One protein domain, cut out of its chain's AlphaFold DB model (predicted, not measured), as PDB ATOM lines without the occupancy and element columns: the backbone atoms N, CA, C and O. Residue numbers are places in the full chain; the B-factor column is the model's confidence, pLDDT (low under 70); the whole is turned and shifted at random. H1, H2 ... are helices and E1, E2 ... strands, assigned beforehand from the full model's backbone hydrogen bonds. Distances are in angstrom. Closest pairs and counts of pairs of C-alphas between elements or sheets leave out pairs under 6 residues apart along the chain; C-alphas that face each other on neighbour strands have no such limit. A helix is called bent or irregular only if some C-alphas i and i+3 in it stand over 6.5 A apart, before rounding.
ATOM      1  N   ARG A  22     -19.366  74.084  71.486       71.25
ATOM      2  CA  ARG A  22     -19.802  74.233  70.091       71.25
ATOM      3  C   ARG A  22     -20.943  75.230  69.936       71.25
ATOM      4  O   ARG A  22     -20.844  76.125  69.108       71.25
ATOM      5  N   GLU A  23     -21.971  75.138  70.772       77.81
ATOM      6  CA  GLU A  23     -23.089  76.091  70.769       77.81
ATOM      7  C   GLU A  23     -22.613  77.521  71.064       77.81
ATOM      8  O   GLU A  23     -23.006  78.466  70.381       77.81
ATOM      9  N   LYS A  24     -21.702  77.689  72.035       80.69
ATOM     10  CA  LYS A  24     -21.089  78.994  72.339       80.69
ATOM     11  C   LYS A  24     -20.269  79.542  71.169       80.69
ATOM     12  O   LYS A  24     -20.309  80.744  70.913       80.69
ATOM     13  N   GLU A  25     -19.507  78.690  70.485       84.25
ATOM     14  CA  GLU A  25     -18.727  79.087  69.310       84.25
ATOM     15  C   GLU A  25     -19.639  79.482  68.147       84.25
ATOM     16  O   GLU A  25     -19.476  80.574  67.608       84.25
ATOM     17  N   GLN A  26     -20.638  78.661  67.821       86.44
ATOM     18  CA  GLN A  26     -21.609  78.959  66.773       86.44
ATOM     19  C   GLN A  26     -22.344  80.277  67.047       86.44
ATOM     20  O   GLN A  26     -22.358  81.145  66.181       86.44
ATOM     21  N   PHE A  27     -22.845  80.491  68.267       87.38
ATOM     22  CA  PHE A  27     -23.484  81.755  68.649       87.38
ATOM     23  C   PHE A  27     -22.551  82.966  68.465       87.38
ATOM     24  O   PHE A  27     -22.965  84.045  68.027       87.38
ATOM     25  N   ARG A  28     -21.260  82.801  68.785       87.44
ATOM     26  CA  ARG A  28     -20.249  83.847  68.590       87.44
ATOM     27  C   ARG A  28     -20.011  84.124  67.108       87.44
ATOM     28  O   ARG A  28     -19.875  85.287  66.736       87.44
ATOM     29  N   LEU A  29     -19.969  83.084  66.276       92.75
ATOM     30  CA  LEU A  29     -19.845  83.219  64.828       92.75
ATOM     31  C   LEU A  29     -21.079  83.907  64.233       92.75
ATOM     32  O   LEU A  29     -20.915  84.853  63.470       92.75
ATOM     33  N   GLU A  30     -22.291  83.517  64.632       92.12
ATOM     34  CA  GLU A  30     -23.556  84.120  64.176       92.12
ATOM     35  C   GLU A  30     -23.608  85.613  64.524       92.12
ATOM     36  O   GLU A  30     -23.919  86.458  63.684       92.12
ATOM     37  N   SER A  31     -23.190  85.955  65.745       89.88
ATOM     38  CA  SER A  31     -23.082  87.347  66.194       89.88
ATOM     39  C   SER A  31     -22.093  88.171  65.358       89.88
ATOM     40  O   SER A  31     -22.288  89.374  65.193       89.88
ATOM     41  N   LEU A  32     -21.025  87.550  64.845       89.50
ATOM     42  CA  LEU A  32     -20.008  88.212  64.019       89.50
ATOM     43  C   LEU A  32     -20.389  88.295  62.541       89.50
ATOM     44  O   LEU A  32     -20.054  89.281  61.888       89.50
ATOM     45  N   ALA A  33     -21.050  87.268  62.011       89.75
ATOM     46  CA  ALA A  33     -21.468  87.200  60.618       89.75
ATOM     47  C   ALA A  33     -22.550  88.246  60.297       89.75
ATOM     48  O   ALA A  33     -22.548  88.836  59.213       89.75
ATOM     49  N   GLY A  34     -23.441  88.516  61.254       88.44
ATOM     50  CA  GLY A  34     -24.592  89.394  61.065       88.44
ATOM     51  C   GLY A  34     -25.826  88.642  60.559       88.44
ATOM     52  O   GLY A  34     -25.796  87.436  60.351       88.44
ATOM     53  N   LYS A  35     -26.938  89.365  60.398       86.25
ATOM     54  CA  LYS A  35     -28.275  88.771  60.204       86.25
ATOM     55  C   LYS A  35     -28.540  88.181  58.818       86.25
ATOM     56  O   LYS A  35     -29.416  87.337  58.710       86.25
ATOM     57  N   ASP A  36     -27.815  88.632  57.800       90.00
ATOM     58  CA  ASP A  36     -28.024  88.222  56.402       90.00
ATOM     59  C   ASP A  36     -27.118  87.042  56.006       90.00
ATOM     60  O   ASP A  36     -26.736  86.901  54.843       90.00
ATOM     61  N   LYS A  37     -26.666  86.259  56.992       92.94
ATOM     62  CA  LYS A  37     -25.750  85.141  56.780       92.94
ATOM     63  C   LYS A  37     -26.195  83.926  57.566       92.94
ATOM     64  O   LYS A  37     -26.422  84.008  58.773       92.94
ATOM     65  N   THR A  38     -26.192  82.784  56.896       91.94
ATOM     66  CA  THR A  38     -26.425  81.490  57.528       91.94
ATOM     67  C   THR A  38     -25.096  80.825  57.873       91.94
ATOM     68  O   THR A  38     -24.178  80.777  57.054       91.94
ATOM     69  N   ILE A  39     -24.993  80.280  59.090       92.56
ATOM     70  CA  ILE A  39     -23.840  79.490  59.536       92.56
ATOM     71  C   ILE A  39     -24.260  78.037  59.705       92.56
ATOM     72  O   ILE A  39     -25.217  77.739  60.415       92.56
ATOM     73  N   ILE A  40     -23.520  77.126  59.074       91.00
ATOM     74  CA  ILE A  40     -23.743  75.684  59.182       91.00
ATOM     75  C   ILE A  40     -22.477  75.008  59.691       91.00
ATOM     76  O   ILE A  40     -21.389  75.218  59.159       91.00
ATOM     77  N   SER A  41     -22.619  74.150  60.700       91.56
ATOM     78  CA  SER A  41     -21.542  73.264  61.140       91.56
ATOM     79  C   SER A  41     -21.315  72.129  60.140       91.56
ATOM     80  O   SER A  41     -22.260  71.434  59.769       91.56
ATOM     81  N   VAL A  42     -20.058  71.873  59.790       91.19
ATOM     82  CA  VAL A  42     -19.639  70.729  58.968       91.19
ATOM     83  C   VAL A  42     -19.018  69.685  59.890       91.19
ATOM     84  O   VAL A  42     -17.811  69.698  60.150       91.19
ATOM     85  N   GLY A  43     -19.866  68.819  60.453       85.50
ATOM     86  CA  GLY A  43     -19.498  67.867  61.502       85.50
ATOM     87  C   GLY A  43     -18.625  68.513  62.575       85.50
ATOM     88  O   GLY A  43     -18.878  69.639  62.998       85.50
ATOM     89  N   GLU A  44     -17.545  67.836  62.963       86.25
ATOM     90  CA  GLU A  44     -16.548  68.377  63.895       86.25
ATOM     91  C   GLU A  44     -15.437  69.201  63.218       86.25
ATOM     92  O   GLU A  44     -14.603  69.791  63.913       86.25
ATOM     93  N   SER A  45     -15.423  69.270  61.886       89.69
ATOM     94  CA  SER A  45     -14.307  69.822  61.110       89.69
ATOM     95  C   SER A  45     -14.332  71.341  60.989       89.69
ATOM     96  O   SER A  45     -13.273  71.943  60.849       89.69
ATOM     97  N   GLY A  46     -15.503  71.975  61.078       93.69
ATOM     98  CA  GLY A  46     -15.582  73.433  61.024       93.69
ATOM     99  C   GLY A  46     -16.970  73.963  60.693       93.69
ATOM    100  O   GLY A  46     -17.972  73.346  61.060       93.69
ATOM    101  N   TYR A  47     -17.011  75.100  59.996       95.69
ATOM    102  CA  TYR A  47     -18.243  75.813  59.650       95.69
ATOM    103  C   TYR A  47     -18.205  76.363  58.223       95.69
ATOM    104  O   TYR A  47     -17.148  76.745  57.723       95.69
ATOM    105  N   ILE A  48     -19.375  76.463  57.603       95.75
ATOM    106  CA  ILE A  48     -19.619  77.246  56.390       95.75
ATOM    107  C   ILE A  48     -20.437  78.467  56.789       95.75
ATOM    108  O   ILE A  48     -21.436  78.339  57.495       95.75
ATOM    109  N   VAL A  49     -20.012  79.638  56.329       96.00
ATOM    110  CA  VAL A  49     -20.754  80.893  56.432       96.00
ATOM    111  C   VAL A  49     -21.172  81.310  55.032       96.00
ATOM    112  O   VAL A  49     -20.321  81.570  54.182       96.00
ATOM    113  N   HIS A  50     -22.477  81.359  54.807       93.94
ATOM    114  CA  HIS A  50     -23.109  81.675  53.531       93.94
ATOM    115  C   HIS A  50     -23.762  83.059  53.592       93.94
ATOM    116  O   HIS A  50     -24.374  83.393  54.604       93.94
ATOM    117  N   ASP A  51     -23.629  83.868  52.537       91.19
ATOM    118  CA  ASP A  51     -24.438  85.086  52.376       91.19
ATOM    119  C   ASP A  51     -25.793  84.711  51.772       91.19
ATOM    120  O   ASP A  51     -25.849  84.295  50.618       91.19
ATOM    121  N   ASP A  52     -26.882  84.919  52.516       89.12
ATOM    122  CA  ASP A  52     -28.240  84.521  52.107       89.12
ATOM    123  C   ASP A  52     -28.742  85.280  50.863       89.12
ATOM    124  O   ASP A  52     -29.771  84.940  50.269       89.12
ATOM    125  N   ARG A  53     -28.034  86.346  50.470       88.44
ATOM    126  CA  ARG A  53     -28.292  87.131  49.257       88.44
ATOM    127  C   ARG A  53     -27.519  86.599  48.049       88.44
ATOM    128  O   ARG A  53     -27.790  87.042  46.931       88.44
ATOM    129  N   SER A  54     -26.545  85.711  48.261       86.25
ATOM    130  CA  SER A  54     -25.783  85.093  47.182       86.25
ATOM    131  C   SER A  54     -26.645  84.101  46.398       86.25
ATOM    132  O   SER A  54     -27.566  83.471  46.913       86.25
ATOM    133  N   ASN A  55     -26.332  83.984  45.111       83.75
ATOM    134  CA  ASN A  55     -26.960  83.061  44.185       83.75
ATOM    135  C   ASN A  55     -25.954  81.965  43.836       83.75
ATOM    136  O   ASN A  55     -25.262  82.060  42.824       83.75
ATOM    137  N   ILE A  56     -25.866  80.942  44.683       89.62
ATOM    138  CA  ILE A  56     -25.051  79.760  44.389       89.62
ATOM    139  C   ILE A  56     -25.751  78.951  43.302       89.62
ATOM    140  O   ILE A  56     -26.925  78.607  43.451       89.62
ATOM    141  N   VAL A  57     -25.026  78.628  42.235       90.19
ATOM    142  CA  VAL A  57     -25.498  77.737  41.169       90.19
ATOM    143  C   VAL A  57     -25.029  76.324  41.489       90.19
ATOM    144  O   VAL A  57     -23.830  76.076  41.587       90.19
ATOM    145  N   ALA A  58     -25.957  75.397  41.689       88.38
ATOM    146  CA  ALA A  58     -25.681  74.066  42.220       88.38
ATOM    147  C   ALA A  58     -24.693  73.251  41.360       88.38
ATOM    148  O   ALA A  58     -23.863  72.513  41.888       88.38
ATOM    149  N   GLU A  59     -24.770  73.410  40.041       87.56
ATOM    150  CA  GLU A  59     -23.978  72.682  39.048       87.56
ATOM    151  C   GLU A  59     -22.680  73.404  38.668       87.56
ATOM    152  O   GLU A  59     -21.794  72.810  38.050       87.56
ATOM    153  N   ALA A  60     -22.558  74.685  39.025       90.00
ATOM    154  CA  ALA A  60     -21.400  75.486  38.664       90.00
ATOM    155  C   ALA A  60     -20.141  75.010  39.405       90.00
ATOM    156  O   ALA A  60     -20.212  74.591  40.568       90.00
ATOM    157  N   PRO A  61     -18.962  75.107  38.765       92.44
ATOM    158  CA  PRO A  61     -17.708  74.790  39.423       92.44
ATOM    159  C   PRO A  61     -17.472  75.715  40.620       92.44
ATOM    160  O   PRO A  61     -17.854  76.889  40.615       92.44
ATOM    161  N   TRP A  62     -16.788  75.183  41.626       94.44
ATOM    162  CA  TRP A  62     -16.329  75.935  42.784       94.44
ATOM    163  C   TRP A  62     -14.877  76.352  42.600       94.44
ATOM    164  O   TRP A  62     -14.007  75.512  42.381       94.44
ATOM    165  N   VAL A  63     -14.610  77.648  42.737       95.12
ATOM    166  CA  VAL A  63     -13.263  78.199  42.894       95.12
ATOM    167  C   VAL A  63     -13.103  78.628  44.341       95.12
ATOM    168  O   VAL A  63     -13.759  79.551  44.821       95.12
ATOM    169  N   ILE A  64     -12.221  77.939  45.044       95.94
ATOM    170  CA  ILE A  64     -11.980  78.122  46.466       95.94
ATOM    171  C   ILE A  64     -10.584  78.702  46.641       95.94
ATOM    172  O   ILE A  64      -9.610  78.161  46.123       95.94
ATOM    173  N   LEU A  65     -10.478  79.792  47.386       93.94
ATOM    174  CA  LEU A  65      -9.223  80.508  47.585       93.94
ATOM    175  C   LEU A  65      -8.822  80.460  49.060       93.94
ATOM    176  O   LEU A  65      -9.659  80.661  49.944       93.94
ATOM    177  N   ASP A  66      -7.543  80.229  49.351       92.12
ATOM    178  CA  ASP A  66      -7.025  80.447  50.701       92.12
ATOM    179  C   ASP A  66      -7.044  81.934  51.067       92.12
ATOM    180  O   ASP A  66      -6.892  82.801  50.210       92.12
ATOM    181  N   LEU A  67      -7.216  82.247  52.351       86.12
ATOM    182  CA  LEU A  67      -7.146  83.608  52.870       86.12
ATOM    183  C   LEU A  67      -5.974  83.758  53.833       86.12
ATOM    184  O   LEU A  67      -6.106  83.594  55.053       86.12
ATOM    185  N   ASP A  68      -4.835  84.132  53.267       77.12
ATOM    186  CA  ASP A  68      -3.560  84.166  53.966       77.12
ATOM    187  C   ASP A  68      -2.647  85.307  53.451       77.12
ATOM    188  O   ASP A  68      -3.151  86.347  53.022       77.12
ATOM    189  N   ASP A  69      -1.320  85.142  53.509       63.81
ATOM    190  CA  ASP A  69      -0.315  86.097  53.022       63.81
ATOM    191  C   ASP A  69      -0.457  86.416  51.518       63.81
ATOM    192  O   ASP A  69       0.057  87.428  51.042       63.81
ATOM    193  N   THR A  70      -1.172  85.588  50.751       69.19
ATOM    194  CA  THR A  70      -1.461  85.841  49.330       69.19
ATOM    195  C   THR A  70      -2.625  86.822  49.155       69.19
ATOM    196  O   THR A  70      -2.683  87.561  48.168       69.19
ATOM    197  N   ALA A  71      -3.549  86.882  50.114       72.25
ATOM    198  CA  ALA A  71      -4.722  87.760  50.083       72.25
ATOM    199  C   ALA A  71      -4.537  89.041  50.907       72.25
ATOM    200  O   ALA A  71      -5.111  90.093  50.597       72.25
ATOM    201  N   LEU A  72      -3.755  88.928  51.981       79.06
ATOM    202  CA  LEU A  72      -3.633  89.891  53.064       79.06
ATOM    203  C   LEU A  72      -2.183  90.302  53.254       79.06
ATOM    204  O   LEU A  72      -1.273  89.478  53.209       79.06
ATOM    205  N   ARG A  73      -1.974  91.559  53.632       75.88
ATOM    206  CA  ARG A  73      -0.670  92.066  54.069       75.88
ATOM    207  C   ARG A  73      -0.376  91.678  55.516       75.88
ATOM    208  O   ARG A  73      -0.051  92.514  56.353       75.88
ATOM    209  N   PHE A 175      -6.280  93.916  52.962       85.50
ATOM    210  CA  PHE A 175      -6.205  93.212  51.690       85.50
ATOM    211  C   PHE A 175      -5.234  93.916  50.748       85.50
ATOM    212  O   PHE A 175      -5.125  95.147  50.734       85.50
ATOM    213  N   TYR A 176      -4.576  93.142  49.892       84.19
ATOM    214  CA  TYR A 176      -3.872  93.747  48.774       84.19
ATOM    215  C   TYR A 176      -4.845  94.542  47.877       84.19
ATOM    216  O   TYR A 176      -6.006  94.148  47.725       84.19
ATOM    217  N   PRO A 177      -4.396  95.662  47.270       84.62
ATOM    218  CA  PRO A 177      -5.271  96.529  46.477       84.62
ATOM    219  C   PRO A 177      -6.018  95.802  45.350       84.62
ATOM    220  O   PRO A 177      -7.154  96.151  45.038       84.62
ATOM    221  N   ASP A 178      -5.406  94.766  44.773       85.81
ATOM    222  CA  ASP A 178      -5.943  93.984  43.658       85.81
ATOM    223  C   ASP A 178      -6.967  92.908  44.072       85.81
ATOM    224  O   ASP A 178      -7.681  92.390  43.210       85.81
ATOM    225  N   THR A 179      -7.092  92.582  45.368       88.00
ATOM    226  CA  THR A 179      -7.932  91.471  45.857       88.00
ATOM    227  C   THR A 179      -9.387  91.622  45.416       88.00
ATOM    228  O   THR A 179      -9.986  90.686  44.887       88.00
ATOM    229  N   ARG A 180      -9.965  92.819  45.578       87.56
ATOM    230  CA  ARG A 180     -11.376  93.061  45.234       87.56
ATOM    231  C   ARG A 180     -11.638  92.973  43.736       87.56
ATOM    232  O   ARG A 180     -12.682  92.476  43.328       87.56
ATOM    233  N   GLU A 181     -10.729  93.503  42.924       87.25
ATOM    234  CA  GLU A 181     -10.881  93.492  41.470       87.25
ATOM    235  C   GLU A 181     -10.727  92.075  40.913       87.25
ATOM    236  O   GLU A 181     -11.554  91.643  40.113       87.25
ATOM    237  N   SER A 182      -9.734  91.333  41.403       88.06
ATOM    238  CA  SER A 182      -9.485  89.943  41.012       88.06
ATOM    239  C   SER A 182     -10.701  89.052  41.291       88.06
ATOM    240  O   SER A 182     -11.187  88.371  40.391       88.06
ATOM    241  N   LEU A 183     -11.286  89.145  42.493       89.62
ATOM    242  CA  LEU A 183     -12.495  88.391  42.856       89.62
ATOM    243  C   LEU A 183     -13.708  88.743  41.980       89.62
ATOM    244  O   LEU A 183     -14.454  87.857  41.566       89.62
ATOM    245  N   LYS A 184     -13.896  90.025  41.633       87.25
ATOM    246  CA  LYS A 184     -14.978  90.434  40.718       87.25
ATOM    247  C   LYS A 184     -14.816  89.835  39.326       87.25
ATOM    248  O   LYS A 184     -15.811  89.440  38.726       87.25
ATOM    249  N   ARG A 185     -13.585  89.790  38.808       84.38
ATOM    250  CA  ARG A 185     -13.304  89.225  37.482       84.38
ATOM    251  C   ARG A 185     -13.538  87.711  37.447       84.38
ATOM    252  O   ARG A 185     -13.993  87.210  36.425       84.38
ATOM    253  N   LEU A 186     -13.298  87.004  38.556       86.56
ATOM    254  CA  LEU A 186     -13.508  85.555  38.642       86.56
ATOM    255  C   LEU A 186     -14.969  85.116  38.498       86.56
ATOM    256  O   LEU A 186     -15.202  84.029  37.970       86.56
ATOM    257  N   ARG A 187     -15.947  85.937  38.910       79.38
ATOM    258  CA  ARG A 187     -17.377  85.560  38.876       79.38
ATOM    259  C   ARG A 187     -17.890  85.167  37.482       79.38
ATOM    260  O   ARG A 187     -18.853  84.418  37.399       79.38
ATOM    261  N   ASN A 188     -17.239  85.635  36.413       69.56
ATOM    262  CA  ASN A 188     -17.564  85.293  35.023       69.56
ATOM    263  C   ASN A 188     -16.372  84.628  34.316       69.56
ATOM    264  O   ASN A 188     -15.949  85.049  33.235       69.56
ATOM    265  N   SER A 189     -15.799  83.599  34.940       71.31
ATOM    266  CA  SER A 189     -14.720  82.813  34.337       71.31
ATOM    267  C   SER A 189     -15.273  81.932  33.213       71.31
ATOM    268  O   SER A 189     -16.301  81.280  33.363       71.31
ATOM    269  N   LEU A 190     -14.615  81.940  32.050       70.56
ATOM    270  CA  LEU A 190     -15.031  81.187  30.852       70.56
ATOM    271  C   LEU A 190     -16.456  81.492  30.331       70.56
ATOM    272  O   LEU A 190     -17.016  80.697  29.581       70.56
ATOM    273  N   GLY A 191     -17.048  82.636  30.698       75.50
ATOM    274  CA  GLY A 191     -18.399  83.014  30.263       75.50
ATOM    275  C   GLY A 191     -19.531  82.192  30.896       75.50
ATOM    276  O   GLY A 191     -20.661  82.270  30.419       75.50
ATOM    277  N   LYS A 192     -19.238  81.425  31.953       80.75
ATOM    278  CA  LYS A 192     -20.201  80.647  32.745       80.75
ATOM    279  C   LYS A 192     -20.158  81.083  34.216       80.75
ATOM    280  O   LYS A 192     -19.147  81.651  34.639       80.75
ATOM    281  N   PRO A 193     -21.230  80.853  34.996       86.94
ATOM    282  CA  PRO A 193     -21.191  81.114  36.427       86.94
ATOM    283  C   PRO A 193     -20.172  80.203  37.120       86.94
ATOM    284  O   PRO A 193     -19.983  79.046  36.744       86.94
ATOM    285  N   VAL A 194     -19.528  80.744  38.150       90.62
ATOM    286  CA  VAL A 194     -18.614  80.034  39.051       90.62
ATOM    287  C   VAL A 194     -18.962  80.440  40.475       90.62
ATOM    288  O   VAL A 194     -19.101  81.634  40.751       90.62
ATOM    289  N   ASN A 195     -19.076  79.463  41.372       93.62
ATOM    290  CA  ASN A 195     -19.228  79.727  42.799       93.62
ATOM    291  C   ASN A 195     -17.852  80.031  43.395       93.62
ATOM    292  O   ASN A 195     -16.896  79.289  43.156       93.62
ATOM    293  N   ILE A 196     -17.734  81.101  44.177       94.62
ATOM    294  CA  ILE A 196     -16.463  81.504  44.784       94.62
ATOM    295  C   ILE A 196     -16.545  81.346  46.296       94.62
ATOM    296  O   ILE A 196     -17.409  81.942  46.937       94.62
ATOM    297  N   ALA A 197     -15.599  80.620  46.886       95.75
ATOM    298  CA  ALA A 197     -15.481  80.507  48.336       95.75
ATOM    299  C   ALA A 197     -14.084  80.868  48.840       95.75
ATOM    300  O   ALA A 197     -13.091  80.799  48.117       95.75
ATOM    301  N   ILE A 198     -14.011  81.212  50.121       95.75
ATOM    302  CA  ILE A 198     -12.757  81.246  50.875       95.75
ATOM    303  C   ILE A 198     -12.651  79.983  51.718       95.75
ATOM    304  O   ILE A 198     -13.592  79.688  52.440       95.75
ATOM    305  N   LEU A 199     -11.510  79.292  51.717       96.31
ATOM    306  CA  LEU A 199     -11.224  78.211  52.667       96.31
ATOM    307  C   LEU A 199      -9.976  78.537  53.475       96.31
ATOM    308  O   LEU A 199      -8.863  78.502  52.957       96.31
ATOM    309  N   THR A 200     -10.157  78.807  54.764       93.25
ATOM    310  CA  THR A 200      -9.087  79.298  55.636       93.25
ATOM    311  C   THR A 200      -8.898  78.417  56.866       93.25
ATOM    312  O   THR A 200      -9.857  77.941  57.476       93.25
ATOM    313  N   PHE A 201      -7.629  78.200  57.215       91.81
ATOM    314  CA  PHE A 201      -7.220  77.436  58.387       91.81
ATOM    315  C   PHE A 201      -6.970  78.361  59.584       91.81
ATOM    316  O   PHE A 201      -6.217  79.336  59.492       91.81
ATOM    317  N   GLY A 202      -7.546  78.046  60.740       90.88
ATOM    318  CA  GLY A 202      -7.236  78.706  62.005       90.88
ATOM    319  C   GLY A 202      -8.436  78.820  62.935       90.88
ATOM    320  O   GLY A 202      -9.439  78.139  62.766       90.88
ATOM    321  N   ASP A 203      -8.323  79.703  63.928       90.00
ATOM    322  CA  ASP A 203      -9.429  79.999  64.838       90.00
ATOM    323  C   ASP A 203     -10.648  80.531  64.051       90.00
ATOM    324  O   ASP A 203     -10.523  81.576  63.399       90.00
ATOM    325  N   PRO A 204     -11.821  79.865  64.101       91.56
ATOM    326  CA  PRO A 204     -12.971  80.240  63.276       91.56
ATOM    327  C   PRO A 204     -13.438  81.677  63.517       91.56
ATOM    328  O   PRO A 204     -13.752  82.398  62.574       91.56
ATOM    329  N   THR A 205     -13.427  82.129  64.774       89.94
ATOM    330  CA  THR A 205     -13.846  83.490  65.144       89.94
ATOM    331  C   THR A 205     -12.904  84.529  64.533       89.94
ATOM    332  O   THR A 205     -13.344  85.541  63.981       89.94
ATOM    333  N   PHE A 206     -11.595  84.293  64.622       89.19
ATOM    334  CA  PHE A 206     -10.582  85.170  64.047       89.19
ATOM    335  C   PHE A 206     -10.651  85.212  62.523       89.19
ATOM    336  O   PHE A 206     -10.656  86.296  61.937       89.19
ATOM    337  N   GLN A 207     -10.724  84.045  61.888       91.69
ATOM    338  CA  GLN A 207     -10.747  83.960  60.435       91.69
ATOM    339  C   GLN A 207     -12.047  84.520  59.851       91.69
ATOM    340  O   GLN A 207     -12.007  85.204  58.825       91.69
ATOM    341  N   LEU A 208     -13.180  84.342  60.537       92.88
ATOM    342  CA  LEU A 208     -14.445  84.947  60.129       92.88
ATOM    343  C   LEU A 208     -14.370  86.478  60.142       92.88
ATOM    344  O   LEU A 208     -14.736  87.116  59.161       92.88
ATOM    345  N   LYS A 209     -13.818  87.087  61.201       90.56
ATOM    346  CA  LYS A 209     -13.646  88.553  61.261       90.56
ATOM    347  C   LYS A 209     -12.856  89.109  60.073       90.56
ATOM    348  O   LYS A 209     -13.158  90.198  59.595       90.56
ATOM    349  N   LYS A 210     -11.858  88.367  59.590       88.75
ATOM    350  CA  LYS A 210     -11.029  88.772  58.446       88.75
ATOM    351  C   LYS A 210     -11.728  88.595  57.099       88.75
ATOM    352  O   LYS A 210     -11.390  89.295  56.152       88.75
ATOM    353  N   SER A 211     -12.666  87.659  56.998       91.62
ATOM    354  CA  SER A 211     -13.285  87.236  55.735       91.62
ATOM    355  C   SER A 211     -14.697  87.790  55.522       91.62
ATOM    356  O   SER A 211     -15.075  88.017  54.375       91.62
ATOM    357  N   VAL A 212     -15.443  88.106  56.589       91.19
ATOM    358  CA  VAL A 212     -16.775  88.745  56.525       91.19
ATOM    359  C   VAL A 212     -16.817  89.964  55.600       91.19
ATOM    360  O   VAL A 212     -17.752  90.037  54.807       91.19
ATOM    361  N   PRO A 213     -15.820  90.875  55.587       90.38
ATOM    362  CA  PRO A 213     -15.846  92.010  54.666       90.38
ATOM    363  C   PRO A 213     -15.883  91.628  53.176       90.38
ATOM    364  O   PRO A 213     -16.321  92.435  52.355       90.38
ATOM    365  N   LEU A 214     -15.413  90.429  52.803       91.19
ATOM    366  CA  LEU A 214     -15.514  89.914  51.433       91.19
ATOM    367  C   LEU A 214     -16.933  89.419  51.121       91.19
ATOM    368  O   LEU A 214     -17.427  89.690  50.025       91.19
ATOM    369  N   LEU A 215     -17.589  88.757  52.083       91.62
ATOM    370  CA  LEU A 215     -19.003  88.370  51.986       91.62
ATOM    371  C   LEU A 215     -19.899  89.611  51.914       91.62
ATOM    372  O   LEU A 215     -20.692  89.743  50.994       91.62
ATOM    373  N   ASP A 216     -19.712  90.579  52.817       91.12
ATOM    374  CA  ASP A 216     -20.501  91.819  52.853       91.12
ATOM    375  C   ASP A 216     -20.443  92.600  51.538       91.12
ATOM    376  O   ASP A 216     -21.427  93.216  51.126       91.12
ATOM    377  N   ALA A 217     -19.284  92.568  50.875       89.88
ATOM    378  CA  ALA A 217     -19.057  93.211  49.589       89.88
ATOM    379  C   ALA A 217     -19.579  92.397  48.386       89.88
ATOM    380  O   ALA A 217     -19.417  92.849  47.249       89.88
ATOM    381  N   GLY A 218     -20.153  91.209  48.609       90.25
ATOM    382  CA  GLY A 218     -20.611  90.297  47.561       90.25
ATOM    383  C   GLY A 218     -19.477  89.772  46.677       90.25
ATOM    384  O   GLY A 218     -19.689  89.473  45.502       90.25
ATOM    385  N   LEU A 219     -18.244  89.707  47.188       90.38
ATOM    386  CA  LEU A 219     -17.075  89.277  46.409       90.38
ATOM    387  C   LEU A 219     -16.896  87.760  46.393       90.38
ATOM    388  O   LEU A 219     -16.320  87.237  45.447       90.38
ATOM    389  N   VAL A 220     -17.399  87.083  47.421       93.56
ATOM    390  CA  VAL A 220     -17.419  85.624  47.554       93.56
ATOM    391  C   VAL A 220     -18.816  85.194  47.985       93.56
ATOM    392  O   VAL A 220     -19.568  86.007  48.524       93.56
ATOM    393  N   ASP A 221     -19.167  83.944  47.717       94.00
ATOM    394  CA  ASP A 221     -20.476  83.367  48.026       94.00
ATOM    395  C   ASP A 221     -20.473  82.685  49.399       94.00
ATOM    396  O   ASP A 221     -21.457  82.758  50.136       94.00
ATOM    397  N   GLU A 222     -19.340  82.079  49.770       95.69
ATOM    398  CA  GLU A 222     -19.168  81.401  51.054       95.69
ATOM    399  C   GLU A 222     -17.781  81.626  51.673       95.69
ATOM    400  O   GLU A 222     -16.780  81.872  50.995       95.69
ATOM    401  N   VAL A 223     -17.718  81.495  52.998       96.44
ATOM    402  CA  VAL A 223     -16.478  81.386  53.771       96.44
ATOM    403  C   VAL A 223     -16.500  80.083  54.551       96.44
ATOM    404  O   VAL A 223     -17.398  79.828  55.349       96.44
ATOM    405  N   TRP A 224     -15.483  79.264  54.342       97.00
ATOM    406  CA  TRP A 224     -15.292  77.963  54.953       97.00
ATOM    407  C   TRP A 224     -14.180  78.062  55.996       97.00
ATOM    408  O   TRP A 224     -13.030  78.399  55.697       97.00
ATOM    409  N   LEU A 225     -14.548  77.799  57.246       95.81
ATOM    410  CA  LEU A 225     -13.708  77.967  58.425       95.81
ATOM    411  C   LEU A 225     -13.345  76.591  58.972       95.81
ATOM    412  O   LEU A 225     -14.240  75.840  59.361       95.81
ATOM    413  N   THR A 226     -12.052  76.279  59.052       93.56
ATOM    414  CA  THR A 226     -11.574  74.998  59.586       93.56
ATOM    415  C   THR A 226     -10.390  75.180  60.529       93.56
ATOM    416  O   THR A 226      -9.496  75.986  60.280       93.56
ATOM    417  N   ASP A 227     -10.359  74.391  61.600       89.81
ATOM    418  CA  ASP A 227      -9.181  74.202  62.456       89.81
ATOM    419  C   ASP A 227      -8.494  72.840  62.210       89.81
ATOM    420  O   ASP A 227      -7.544  72.468  62.899       89.81
ATOM    421  N   GLU A 228      -8.965  72.110  61.195       90.31
ATOM    422  CA  GLU A 228      -8.421  70.859  60.664       90.31
ATOM    423  C   GLU A 228      -7.702  71.063  59.325       90.31
ATOM    424  O   GLU A 228      -7.967  72.056  58.638       90.31
ATOM    425  N   PRO A 229      -6.847  70.104  58.905       90.12
ATOM    426  CA  PRO A 229      -6.354  70.046  57.531       90.12
ATOM    427  C   PRO A 229      -7.476  70.247  56.508       90.12
ATOM    428  O   PRO A 229      -8.536  69.617  56.600       90.12
ATOM    429  N   LYS A 230      -7.239  71.108  55.515       93.88
ATOM    430  CA  LYS A 230      -8.265  71.522  54.544       93.88
ATOM    431  C   LYS A 230      -8.837  70.348  53.752       93.88
ATOM    432  O   LYS A 230     -10.040  70.305  53.515       93.88
ATOM    433  N   ALA A 231      -8.002  69.358  53.427       93.50
ATOM    434  CA  ALA A 231      -8.424  68.127  52.760       93.50
ATOM    435  C   ALA A 231      -9.494  67.359  53.559       93.50
ATOM    436  O   ALA A 231     -10.485  66.900  52.990       93.50
ATOM    437  N   LYS A 232      -9.321  67.256  54.885       93.19
ATOM    438  CA  LYS A 232     -10.276  66.585  55.776       93.19
ATOM    439  C   LYS A 232     -11.583  67.369  55.886       93.19
ATOM    440  O   LYS A 232     -12.653  66.771  55.831       93.19
ATOM    441  N   PHE A 233     -11.506  68.694  56.002       95.06
ATOM    442  CA  PHE A 233     -12.697  69.545  56.001       95.06
ATOM    443  C   PHE A 233     -13.497  69.396  54.699       95.06
ATOM    444  O   PHE A 233     -14.704  69.166  54.746       95.06
ATOM    445  N   LEU A 234     -12.826  69.455  53.545       95.25
ATOM    446  CA  LEU A 234     -13.467  69.335  52.235       95.25
ATOM    447  C   LEU A 234     -14.187  67.994  52.058       95.25
ATOM    448  O   LEU A 234     -15.315  67.952  51.574       95.25
ATOM    449  N   GLU A 235     -13.567  66.901  52.500       93.69
ATOM    450  CA  GLU A 235     -14.200  65.582  52.505       93.69
ATOM    451  C   GLU A 235     -15.501  65.580  53.321       93.69
ATOM    452  O   GLU A 235     -16.494  64.991  52.899       93.69
ATOM    453  N   GLN A 236     -15.536  66.268  54.467       93.62
ATOM    454  CA  GLN A 236     -16.764  66.384  55.255       93.62
ATOM    455  C   GLN A 236     -17.833  67.230  54.558       93.62
ATOM    456  O   GLN A 236     -19.005  66.867  54.626       93.62
ATOM    457  N   VAL A 237     -17.461  68.308  53.858       93.00
ATOM    458  CA  VAL A 237     -18.413  69.103  53.055       93.00
ATOM    459  C   VAL A 237     -19.069  68.225  51.990       93.00
ATOM    460  O   VAL A 237     -20.295  68.176  51.902       93.00
ATOM    461  N   ILE A 238     -18.259  67.480  51.237       90.69
ATOM    462  CA  ILE A 238     -18.724  66.581  50.173       90.69
ATOM    463  C   ILE A 238     -19.653  65.496  50.736       90.69
ATOM    464  O   ILE A 238     -20.738  65.267  50.203       90.69
ATOM    465  N   ASN A 239     -19.258  64.855  51.839       89.12
ATOM    466  CA  ASN A 239     -20.000  63.729  52.406       89.12
ATOM    467  C   ASN A 239     -21.300  64.155  53.104       89.12
ATOM    468  O   ASN A 239     -22.298  63.437  53.041       89.12
ATOM    469  N   GLN A 240     -21.299  65.298  53.794       89.06
ATOM    470  CA  GLN A 240     -22.447  65.741  54.592       89.06
ATOM    471  C   GLN A 240     -23.448  66.583  53.797       89.06
ATOM    472  O   GLN A 240     -24.591  66.718  54.234       89.06
ATOM    473  N   LYS A 241     -23.042  67.140  52.645       87.44
ATOM    474  CA  LYS A 241     -23.879  67.983  51.773       87.44
ATOM    475  C   LYS A 241     -24.587  69.105  52.563       87.44
ATOM    476  O   LYS A 241     -25.822  69.182  52.556       87.44
ATOM    477  N   PRO A 242     -23.830  69.978  53.265       87.50
ATOM    478  CA  PRO A 242     -24.387  70.979  54.183       87.50
ATOM    479  C   PRO A 242     -25.329  71.982  53.495       87.50
ATOM    480  O   PRO A 242     -26.236  72.509  54.133       87.50
ATOM    481  N   HIS A 243     -25.197  72.171  52.179       87.38
ATOM    482  CA  HIS A 243     -26.015  73.066  51.349       87.38
ATOM    483  C   HIS A 243     -27.478  72.630  51.170       87.38
ATOM    484  O   HIS A 243     -28.225  73.283  50.449       87.38
ATOM    485  N   LYS A 244     -27.924  71.535  51.798       80.88
ATOM    486  CA  LYS A 244     -29.281  70.980  51.629       80.88
ATOM    487  C   LYS A 244     -30.414  71.976  51.887       80.88
ATOM    488  O   LYS A 244     -31.469  71.867  51.268       80.88
ATOM    489  N   ASN A 245     -30.189  72.923  52.792       76.88
ATOM    490  CA  ASN A 245     -31.182  73.923  53.182       76.88
ATOM    491  C   ASN A 245     -30.912  75.308  52.574       76.88
ATOM    492  O   ASN A 245     -31.601  76.262  52.929       76.88
ATOM    493  N   PHE A 246     -29.916  75.441  51.696       81.50
ATOM    494  CA  PHE A 246     -29.620  76.710  51.044       81.50
ATOM    495  C   PHE A 246     -30.530  76.948  49.852       81.50
ATOM    496  O   PHE A 246     -31.015  76.025  49.194       81.50
ATOM    497  N   LYS A 247     -30.754  78.230  49.566       82.62
ATOM    498  CA  LYS A 247     -31.444  78.647  48.357       82.62
ATOM    499  C   LYS A 247     -30.461  78.565  47.191       82.62
ATOM    500  O   LYS A 247     -29.721  79.505  46.927       82.62
ATOM    501  N   LEU A 248     -30.471  77.429  46.506       86.06
ATOM    502  CA  LEU A 248     -29.645  77.193  45.327       86.06
ATOM    503  C   LEU A 248     -30.394  77.588  44.049       86.06
ATOM    504  O   LEU A 248     -31.617  77.451  43.947       86.06
ATOM    505  N   GLN A 249     -29.643  78.082  43.072       87.56
ATOM    506  CA  GLN A 249     -30.063  78.156  41.680       87.56
ATOM    507  C   GLN A 249     -29.668  76.864  40.971       87.56
ATOM    508  O   GLN A 249     -28.656  76.253  41.307       87.56
ATOM    509  N   TYR A 250     -30.469  76.480  39.986       85.62
ATOM    510  CA  TYR A 250     -30.244  75.291  39.178       85.62
ATOM    511  C   TYR A 250     -30.354  75.687  37.715       85.62
ATOM    512  O   TYR A 250     -31.347  76.311  37.323       85.62
ATOM    513  N   GLU A 251     -29.345  75.341  36.927       83.56
ATOM    514  CA  GLU A 251     -29.375  75.555  35.478       83.56
ATOM    515  C   GLU A 251     -30.245  74.511  34.772       83.56
ATOM    516  O   GLU A 251     -30.885  74.832  33.767       83.56
ATOM    517  N   TYR A 252     -30.321  73.290  35.314       78.94
ATOM    518  CA  TYR A 252     -30.985  72.167  34.659       78.94
ATOM    519  C   TYR A 252     -32.209  71.673  35.458       78.94
ATOM    520  O   TYR A 252     -32.172  71.582  36.685       78.94
ATOM    521  N   PRO A 253     -33.343  71.352  34.805       76.12
ATOM    522  CA  PRO A 253     -34.510  70.795  35.498       76.12
ATOM    523  C   PRO A 253     -34.243  69.443  36.180       76.12
ATOM    524  O   PRO A 253     -34.798  69.161  37.240       76.12
ATOM    525  N   GLU A 254     -33.401  68.599  35.586       71.38
ATOM    526  CA  GLU A 254     -33.051  67.258  36.071       71.38
ATOM    527  C   GLU A 254     -32.200  67.261  37.349       71.38
ATOM    528  O   GLU A 254     -32.213  66.287  38.105       71.38
ATOM    529  N   THR A 255     -31.496  68.359  37.615       70.81
ATOM    530  CA  THR A 255     -30.677  68.585  38.811       70.81
ATOM    531  C   THR A 255     -31.435  69.336  39.897       70.81
ATOM    532  O   THR A 255     -30.837  69.620  40.927       70.81
ATOM    533  N   GLN A 256     -32.736  69.621  39.725       68.88
ATOM    534  CA  GLN A 256     -33.615  70.143  40.779       68.88
ATOM    535  C   GLN A 256     -34.272  69.003  41.584       68.88
ATOM    536  O   GLN A 256     -35.412  68.614  41.304       68.88
ATOM    537  N   PRO A 257     -33.649  68.454  42.641       63.59
ATOM    538  CA  PRO A 257     -34.382  67.648  43.595       63.59
ATOM    539  C   PRO A 257     -35.201  68.561  44.510       63.59
ATOM    540  O   PRO A 257     -34.765  69.630  44.937       63.59
ATOM    541  N   LYS A 258     -36.384  68.090  44.918       53.62
ATOM    542  CA  LYS A 258     -37.085  68.658  46.075       53.62
ATOM    543  C   LYS A 258     -36.255  68.375  47.337       53.62
ATOM    544  O   LYS A 258     -36.426  67.333  47.963       53.62
ATOM    545  N   GLY A 259     -35.361  69.296  47.700       55.12
ATOM    546  CA  GLY A 259     -34.648  69.303  48.982       55.12
ATOM    547  C   GLY A 259     -33.316  68.549  49.039       55.12
ATOM    548  O   GLY A 259     -33.005  68.005  50.099       55.12
ATOM    549  N   ALA A 260     -32.529  68.495  47.958       61.94
ATOM    550  CA  ALA A 260     -31.128  68.065  48.046       61.94
ATOM    551  C   ALA A 260     -30.190  69.242  47.756       61.94
ATOM    552  O   ALA A 260     -30.445  70.032  46.850       61.94
ATOM    553  N   GLY A 261     -29.138  69.361  48.570       76.81
ATOM    554  CA  GLY A 261     -28.080  70.357  48.401       76.81
ATOM    555  C   GLY A 261     -27.202  70.025  47.202       76.81
ATOM    556  O   GLY A 261     -27.646  69.375  46.263       76.81
ATOM    557  N   ILE A 262     -25.935  70.424  47.250       85.50
ATOM    558  CA  ILE A 262     -25.002  70.145  46.158       85.50
ATOM    559  C   ILE A 262     -24.559  68.681  46.203       85.50
ATOM    560  O   ILE A 262     -23.980  68.230  47.194       85.50
ATOM    561  N   ASP A 263     -24.835  67.936  45.130       86.00
ATOM    562  CA  ASP A 263     -24.366  66.564  44.955       86.00
ATOM    563  C   ASP A 263     -23.085  66.522  44.114       86.00
ATOM    564  O   ASP A 263     -23.109  66.258  42.913       86.00
ATOM    565  N   PHE A 264     -21.950  66.786  44.769       87.62
ATOM    566  CA  PHE A 264     -20.638  66.853  44.117       87.62
ATOM    567  C   PHE A 264     -20.275  65.588  43.326       87.62
ATOM    568  O   PHE A 264     -19.592  65.673  42.309       87.62
ATOM    569  N   GLU A 265     -20.727  64.416  43.780       85.25
ATOM    570  CA  GLU A 265     -20.440  63.141  43.123       85.25
ATOM    571  C   GLU A 265     -21.407  62.883  41.967       85.25
ATOM    572  O   GLU A 265     -20.966  62.650  40.841       85.25
ATOM    573  N   GLN A 266     -22.721  62.953  42.209       82.88
ATOM    574  CA  GLN A 266     -23.703  62.632  41.171       82.88
ATOM    575  C   GLN A 266     -23.647  63.627  40.008       82.88
ATOM    576  O   GLN A 266     -23.763  63.226  38.851       82.88
ATOM    577  N   TRP A 267     -23.472  64.915  40.307       82.50
ATOM    578  CA  TRP A 267     -23.420  65.974  39.297       82.50
ATOM    579  C   TRP A 267     -22.006  66.237  38.790       82.50
ATOM    580  O   TRP A 267     -21.828  67.057  37.894       82.50
ATOM    581  N   GLN A 268     -21.007  65.535  39.339       83.75
ATOM    582  CA  GLN A 268     -19.597  65.721  39.001       83.75
ATOM    583  C   GLN A 268     -19.174  67.200  39.125       83.75
ATOM    584  O   GLN A 268     -18.423  67.720  38.298       83.75
ATOM    585  N   THR A 269     -19.680  67.902  40.143       87.81
ATOM    586  CA  THR A 269     -19.366  69.316  40.373       87.81
ATOM    587  C   THR A 269     -17.869  69.463  40.638       87.81
ATOM    588  O   THR A 269     -17.332  68.885  41.583       87.81
ATOM    589  N   MET A 270     -17.193  70.249  39.800       92.38
ATOM    590  CA  MET A 270     -15.757  70.492  39.923       92.38
ATOM    591  C   MET A 270     -15.444  71.420  41.097       92.38
ATOM    592  O   MET A 270     -16.130  72.423  41.307       92.38
ATOM    593  N   VAL A 271     -14.361  71.126  41.811       94.62
ATOM    594  CA  VAL A 271     -13.835  71.953  42.899       94.62
ATOM    595  C   VAL A 271     -12.357  72.236  42.647       94.62
ATOM    596  O   VAL A 271     -11.523  71.336  42.710       94.62
ATOM    597  N   MET A 272     -12.032  73.501  42.397       94.94
ATOM    598  CA  MET A 272     -10.665  74.000  42.268       94.94
ATOM    599  C   MET A 272     -10.272  74.772  43.522       94.94
ATOM    600  O   MET A 272     -10.956  75.721  43.901       94.94
ATOM    601  N   ILE A 273      -9.155  74.404  44.142       95.38
ATOM    602  CA  ILE A 273      -8.616  75.074  45.328       95.38
ATOM    603  C   ILE A 273      -7.301  75.759  44.970       95.38
ATOM    604  O   ILE A 273      -6.404  75.136  44.411       95.38
ATOM    605  N   PHE A 274      -7.156  77.027  45.331       93.12
ATOM    606  CA  PHE A 274      -5.912  77.774  45.191       93.12
ATOM    607  C   PHE A 274      -5.391  78.117  46.578       93.12
ATOM    608  O   PHE A 274      -6.030  78.847  47.337       93.12
ATOM    609  N   ASP A 275      -4.236  77.558  46.908       92.12
ATOM    610  CA  ASP A 275      -3.616  77.666  48.223       92.12
ATOM    611  C   ASP A 275      -2.124  77.935  48.031       92.12
ATOM    612  O   ASP A 275      -1.512  77.484  47.064       92.12
ATOM    613  N   ASP A 276      -1.518  78.712  48.910       87.00
ATOM    614  CA  ASP A 276      -0.108  79.065  48.806       87.00
ATOM    615  C   ASP A 276       0.785  78.044  49.549       87.00
ATOM    616  O   ASP A 276       2.000  77.944  49.306       87.00
ATOM    617  N   ASN A 277       0.185  77.240  50.432       86.44
ATOM    618  CA  ASN A 277       0.824  76.187  51.194       86.44
ATOM    619  C   ASN A 277       0.892  74.895  50.361       86.44
ATOM    620  O   ASN A 277      -0.110  74.206  50.167       86.44
ATOM    621  N   PRO A 278       2.095  74.474  49.928       85.50
ATOM    622  CA  PRO A 278       2.240  73.324  49.045       85.50
ATOM    623  C   PRO A 278       1.884  72.016  49.761       85.50
ATOM    624  O   PRO A 278       1.542  71.044  49.102       85.50
ATOM    625  N   ILE A 279       1.959  71.993  51.098       85.62
ATOM    626  CA  ILE A 279       1.601  70.830  51.913       85.62
ATOM    627  C   ILE A 279       0.086  70.607  51.857       85.62
ATOM    628  O   ILE A 279      -0.351  69.476  51.699       85.62
ATOM    629  N   GLU A 280      -0.708  71.679  51.939       89.19
ATOM    630  CA  GLU A 280      -2.173  71.590  51.848       89.19
ATOM    631  C   GLU A 280      -2.604  71.176  50.444       89.19
ATOM    632  O   GLU A 280      -3.421  70.272  50.294       89.19
ATOM    633  N   VAL A 281      -2.004  71.791  49.418       91.69
ATOM    634  CA  VAL A 281      -2.255  71.460  48.007       91.69
ATOM    635  C   VAL A 281      -2.026  69.976  47.741       91.69
ATOM    636  O   VAL A 281      -2.858  69.298  47.141       91.69
ATOM    637  N   GLU A 282      -0.898  69.455  48.208       89.25
ATOM    638  CA  GLU A 282      -0.556  68.055  48.019       89.25
ATOM    639  C   GLU A 282      -1.479  67.120  48.811       89.25
ATOM    640  O   GLU A 282      -1.953  66.123  48.265       89.25
ATOM    641  N   GLU A 283      -1.767  67.444  50.075       91.12
ATOM    642  CA  GLU A 283      -2.666  66.651  50.917       91.12
ATOM    643  C   GLU A 283      -4.057  66.540  50.277       91.12
ATOM    644  O   GLU A 283      -4.619  65.444  50.224       91.12
ATOM    645  N   ILE A 284      -4.575  67.639  49.716       94.12
ATOM    646  CA  ILE A 284      -5.836  67.659  48.963       94.12
ATOM    647  C   ILE A 284      -5.724  66.769  47.722       94.12
ATOM    648  O   ILE A 284      -6.484  65.810  47.590       94.12
ATOM    649  N   ASN A 285      -4.754  67.013  46.839       92.81
ATOM    650  CA  ASN A 285      -4.630  66.256  45.590       92.81
ATOM    651  C   ASN A 285      -4.475  64.748  45.834       92.81
ATOM    652  O   ASN A 285      -5.101  63.936  45.156       92.81
ATOM    653  N   LYS A 286      -3.701  64.355  46.850       91.38
ATOM    654  CA  LYS A 286      -3.544  62.951  47.242       91.38
ATOM    655  C   LYS A 286      -4.825  62.358  47.827       91.38
ATOM    656  O   LYS A 286      -5.113  61.187  47.589       91.38
ATOM    657  N   ARG A 287      -5.585  63.130  48.612       92.19
ATOM    658  CA  ARG A 287      -6.850  62.673  49.212       92.19
ATOM    659  C   ARG A 287      -7.906  62.388  48.144       92.19
ATOM    660  O   ARG A 287      -8.662  61.435  48.306       92.19
ATOM    661  N   PHE A 288      -7.928  63.177  47.069       91.75
ATOM    662  CA  PHE A 288      -8.966  63.115  46.038       91.75
ATOM    663  C   PHE A 288      -8.537  62.458  44.720       91.75
ATOM    664  O   PHE A 288      -9.381  62.280  43.848       91.75
ATOM    665  N   SER A 289      -7.289  61.994  44.579       88.44
ATOM    666  CA  SER A 289      -6.787  61.397  43.327       88.44
ATOM    667  C   SER A 289      -7.584  60.185  42.825       88.44
ATOM    668  O   SER A 289      -7.570  59.898  41.634       88.44
ATOM    669  N   ASN A 290      -8.245  59.460  43.733       82.94
ATOM    670  CA  ASN A 290      -9.083  58.292  43.432       82.94
ATOM    671  C   ASN A 290     -10.547  58.504  43.855       82.94
ATOM    672  O   ASN A 290     -11.272  57.533  44.064       82.94
ATOM    673  N   SER A 291     -10.959  59.754  44.075       84.00
ATOM    674  CA  SER A 291     -12.342  60.074  44.419       84.00
ATOM    675  C   SER A 291     -13.209  60.131  43.163       84.00
ATOM    676  O   SER A 291     -12.739  60.502  42.091       84.00
ATOM    677  N   ASN A 292     -14.498  59.823  43.313       81.88
ATOM    678  CA  ASN A 292     -15.500  60.071  42.275       81.88
ATOM    679  C   ASN A 292     -15.870  61.562  42.161       81.88
ATOM    680  O   ASN A 292     -16.666  61.932  41.300       81.88
ATOM    681  N   VAL A 293     -15.315  62.411  43.033       85.44
ATOM    682  CA  VAL A 293     -15.467  63.867  42.997       85.44
ATOM    683  C   VAL A 293     -14.229  64.502  42.378       85.44
ATOM    684  O   VAL A 293     -13.097  64.164  42.723       85.44
ATOM    685  N   LEU A 294     -14.455  65.469  41.492       88.31
ATOM    686  CA  LEU A 294     -13.404  66.180  40.772       88.31
ATOM    687  C   LEU A 294     -12.886  67.354  41.598       88.31
ATOM    688  O   LEU A 294     -13.329  68.491  41.436       88.31
ATOM    689  N   VAL A 295     -11.946  67.055  42.491       92.81
ATOM    690  CA  VAL A 295     -11.228  68.053  43.285       92.81
ATOM    691  C   VAL A 295      -9.793  68.165  42.798       92.81
ATOM    692  O   VAL A 295      -9.093  67.159  42.686       92.81
ATOM    693  N   GLU A 296      -9.325  69.393  42.609       93.19
ATOM    694  CA  GLU A 296      -7.914  69.674  42.387       93.19
ATOM    695  C   GLU A 296      -7.478  70.929  43.140       93.19
ATOM    696  O   GLU A 296      -8.200  71.922  43.220       93.19
ATOM    697  N   ALA A 297      -6.276  70.878  43.701       94.19
ATOM    698  CA  ALA A 297      -5.622  71.998  44.345       94.19
ATOM    699  C   ALA A 297      -4.383  72.437  43.559       94.19
ATOM    700  O   ALA A 297      -3.596  71.615  43.081       94.19
ATOM    701  N   VAL A 298      -4.180  73.747  43.485       92.50
ATOM    702  CA  VAL A 298      -3.090  74.396  42.759       92.50
ATOM    703  C   VAL A 298      -2.346  75.322  43.708       92.50
ATOM    704  O   VAL A 298      -2.948  76.109  44.440       92.50
ATOM    705  N   CYS A 299      -1.016  75.235  43.681       90.44
ATOM    706  CA  CYS A 299      -0.165  76.067  44.516       90.44
ATOM    707  C   CYS A 299       0.053  77.434  43.862       90.44
ATOM    708  O   CYS A 299       0.744  77.512  42.842       90.44
ATOM    709  N   VAL A 300      -0.494  78.505  44.444       88.25
ATOM    710  CA  VAL A 300      -0.336  79.884  43.944       88.25
ATOM    711  C   VAL A 300       0.286  80.759  45.017       88.25
ATOM    712  O   VAL A 300      -0.184  80.787  46.145       88.25
ATOM    713  N   ARG A 301       1.340  81.503  44.674       82.56
ATOM    714  CA  ARG A 301       2.042  82.373  45.625       82.56
ATOM    715  C   ARG A 301       2.302  83.755  45.071       82.56
ATOM    716  O   ARG A 301       2.707  83.903  43.916       82.56
ATOM    717  N   ARG A 302       2.230  84.754  45.952       79.44
ATOM    718  CA  ARG A 302       2.813  86.067  45.669       79.44
ATOM    719  C   ARG A 302       4.345  86.016  45.689       79.44
ATOM    720  O   ARG A 302       4.924  85.460  46.628       79.44
ATOM    721  N   PRO A 303       5.030  86.606  44.690       75.94
ATOM    722  CA  PRO A 303       6.479  86.756  44.720       75.94
ATOM    723  C   PRO A 303       6.955  87.449  46.001       75.94
ATOM    724  O   PRO A 303       6.368  88.432  46.445       75.94
ATOM    725  N   GLY A 304       8.037  86.942  46.594       67.75
ATOM    726  CA  GLY A 304       8.645  87.533  47.792       67.75
ATOM    727  C   GLY A 304       8.000  87.137  49.126       67.75
ATOM    728  O   GLY A 304       8.573  87.446  50.170       67.75
ATOM    729  N   VAL A 305       6.881  86.403  49.131       66.56
ATOM    730  CA  VAL A 305       6.322  85.839  50.370       66.56
ATOM    731  C   VAL A 305       7.203  84.678  50.840       66.56
ATOM    732  O   VAL A 305       7.308  83.625  50.206       66.56
ATOM    733  N   SER A 306       7.884  84.885  51.966       55.22
ATOM    734  CA  SER A 306       8.758  83.892  52.588       55.22
ATOM    735  C   SER A 306       7.917  82.828  53.307       55.22
ATOM    736  O   SER A 306       7.528  83.008  54.463       55.22
ATOM    737  N   ARG A 307       7.702  81.672  52.671       59.09
ATOM    738  CA  ARG A 307       7.328  80.436  53.378       59.09
ATOM    739  C   ARG A 307       8.439  79.402  53.282       59.09
ATOM    740  O   ARG A 307       8.944  79.096  52.206       59.09
ATOM    741  N   LYS A 308       8.809  78.839  54.438       49.66
ATOM    742  CA  LYS A 308       9.841  77.793  54.589       49.66
ATOM    743  C   LYS A 308       9.396  76.405  54.104       49.66
ATOM    744  O   LYS A 308      10.083  75.422  54.368       49.66
ATOM    745  N   SER A 309       8.272  76.285  53.409       50.84
ATOM    746  CA  SER A 309       7.830  75.009  52.856       50.84
ATOM    747  C   SER A 309       8.548  74.759  51.530       50.84
ATOM    748  O   SER A 309       8.123  75.240  50.473       50.84
ATOM    749  N   LYS A 310       9.648  73.999  51.585       52.12
ATOM    750  CA  LYS A 310      10.090  73.244  50.408       52.12
ATOM    751  C   LYS A 310       8.911  72.365  49.961       52.12
ATOM    752  O   LYS A 310       8.224  71.840  50.840       52.12
ATOM    753  N   PRO A 311       8.641  72.224  48.652       51.56
ATOM    754  CA  PRO A 311       7.696  71.211  48.199       51.56
ATOM    755  C   PRO A 311       8.136  69.861  48.779       51.56
ATOM    756  O   PRO A 311       9.325  69.538  48.752       51.56
ATOM    757  N   LEU A 312       7.201  69.127  49.386       51.38
ATOM    758  CA  LEU A 312       7.496  67.829  50.000       51.38
ATOM    759  C   LEU A 312       7.810  66.765  48.929       51.38
ATOM    760  O   LEU A 312       8.461  65.773  49.245       51.38
ATOM    761  N   PHE A 313       7.416  67.001  47.668       54.06
ATOM    762  CA  PHE A 313       7.583  66.080  46.542       54.06
ATOM    763  C   PHE A 313       8.047  66.789  45.260       54.06
ATOM    764  O   PHE A 313       7.697  67.943  44.998       54.06
ATOM    765  N   GLU A 314       8.810  66.071  44.431       55.22
ATOM    766  CA  GLU A 314       9.088  66.453  43.042       55.22
ATOM    767  C   GLU A 314       7.769  66.444  42.249       55.22
ATOM    768  O   GLU A 314       7.145  65.398  42.099       55.22
ATOM    769  N   GLY A 315       7.317  67.609  41.767       60.38
ATOM    770  CA  GLY A 315       6.192  67.702  40.825       60.38
ATOM    771  C   GLY A 315       5.058  68.667  41.186       60.38
ATOM    772  O   GLY A 315       4.278  69.001  40.299       60.38
ATOM    773  N   THR A 316       4.959  69.179  42.423       70.38
ATOM    774  CA  THR A 316       3.973  70.243  42.716       70.38
ATOM    775  C   THR A 316       4.411  71.541  42.038       70.38
ATOM    776  O   THR A 316       5.359  72.193  42.485       70.38
ATOM    777  N   GLN A 317       3.740  71.910  40.947       77.06
ATOM    778  CA  GLN A 317       4.001  73.162  40.247       77.06
ATOM    779  C   GLN A 317       3.547  74.343  41.114       77.06
ATOM    780  O   GLN A 317       2.416  74.385  41.592       77.06
ATOM    781  N   ILE A 318       4.452  75.297  41.334       84.38
ATOM    782  CA  ILE A 318       4.152  76.544  42.041       84.38
ATOM    783  C   ILE A 318       3.946  77.631  40.996       84.38
ATOM    784  O   ILE A 318       4.856  77.949  40.228       84.38
ATOM    785  N   HIS A 319       2.758  78.214  40.993       86.88
ATOM    786  CA  HIS A 319       2.410  79.352  40.165       86.88
ATOM    787  C   HIS A 319       2.713  80.631  40.940       86.88
ATOM    788  O   HIS A 319       2.267  80.810  42.071       86.88
ATOM    789  N   LEU A 320       3.492  81.526  40.343       86.62
ATOM    790  CA  LEU A 320       3.737  82.843  40.918       86.62
ATOM    791  C   LEU A 320       2.740  83.834  40.321       86.62
ATOM    792  O   LEU A 320       2.666  83.949  39.101       86.62
ATOM    793  N   SER A 321       2.019  84.569  41.167       86.31
ATOM    794  CA  SER A 321       1.144  85.658  40.722       86.31
ATOM    795  C   SER A 321       1.286  86.880  41.610       86.31
ATOM    796  O   SER A 321       1.337  86.779  42.829       86.31
ATOM    797  N   ASN A 322       1.305  88.062  41.001       84.12
ATOM    798  CA  ASN A 322       1.228  89.324  41.738       84.12
ATOM    799  C   ASN A 322      -0.205  89.668  42.164       84.12
ATOM    800  O   ASN A 322      -0.399  90.675  42.845       84.12
ATOM    801  N   THR A 323      -1.185  88.860  41.755       85.00
ATOM    802  CA  THR A 323      -2.596  89.053  42.075       85.00
ATOM    803  C   THR A 323      -3.123  87.932  42.958       85.00
ATOM    804  O   THR A 323      -2.622  86.812  42.913       85.00
TER     805      THR A 323
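What this domain is: This is residues 22 to 73 and 175 to 323 of the 409 residues of an uncharacterized protein of Candidatus Curtissbacteria bacterium GW2011_GWA1_41_11 (UniProt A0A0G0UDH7). A strongly twisted sheet of eight strands runs through the middle, with H1 and H3 side by side on one face and H4 and H6 side by side on the other, making three layers. Small H5 and H2 graze the sheet, and two long loops, residues 246 to 270 and 302 to 317, lie toward opposite ends of the longest axis. The printed part has 201 residues with six named helices and eight named strands, in the order H1 E1 E2 E3 H2 E4 H3 E5 H4 H5 E6 H6 E7 E8. The sheet runs E1 E2 E5 E4 E3 E6 E7 E8 and is mixed. The class is mixed, helices and strands; the whole is compact, with a radius of gyration of the C-alphas of 16.3 A and spans of 48 by 37 by 34 A.

Where its parts are: H1, residues 22 to 33, begins at C-alpha 22 (-19.802, 74.233, 70.091) and is 16.1 A long. E1 is residues 37 to 42, E2 46 to 51 and E3 62 to 65. After the cut come H2, 179 to 186, and E4, 195 to 201, 19.8 A long. H3, 204 to 216, spans 17.3 A and is only just irregular, with C-alphas 210 and 213 6.9 A apart. E5 is 222 to 226, H4 230 to 240, 15.3 A long, and H5 242 to 245, irregular, with C-alphas 242 and 245 7.5 A apart. E6 is 271 to 275, H6 278 to 288, 15.5 A long, and E7 295 to 301, 19.7 A long. E8, 318 to 320, ends at C-alpha 320 (3.737, 82.843, 40.918).

How they stand to each other: E1 and E2 form an antiparallel hairpin, with N 40 and O 48 2.9 A apart. E2 and E5 are antiparallel, with N 49 and O 223 at 2.8 A. E4, H3, E5 and E6, H6, E7 are strand-helix-strand units, parallel neighbour strands joined through a helix, with right-handed crossovers. In the first, N 224 and O 198 are 2.7 A apart; in the second, N 298 and O 273 are 2.8 A apart. H1 and H3 touch, closest at the C-alphas of Leu 29 and Thr 205, 6.0 A. H4 and H6 touch at Ala 231 and Ile 284, C-alphas 4.6 A apart. Every O i to N i+4 pair is within hydrogen-bond range in H1, H2, H4 and H6; H3 has 7 of 9, and H5 is too short for one.

The domain as a whole: The C-alphas of Lys 258 and Gly 304 are the farthest apart, 49.5 A. Residues 74 to 174 are not printed; C-alphas 73 and 175 are 6.1 A apart. The links H5 to E6 and E7 to E8 are long. Mean pLDDT of the printed part is 85.2; residues 69 to 70, 188, 256 to 260 and 304 to 315 are under 70.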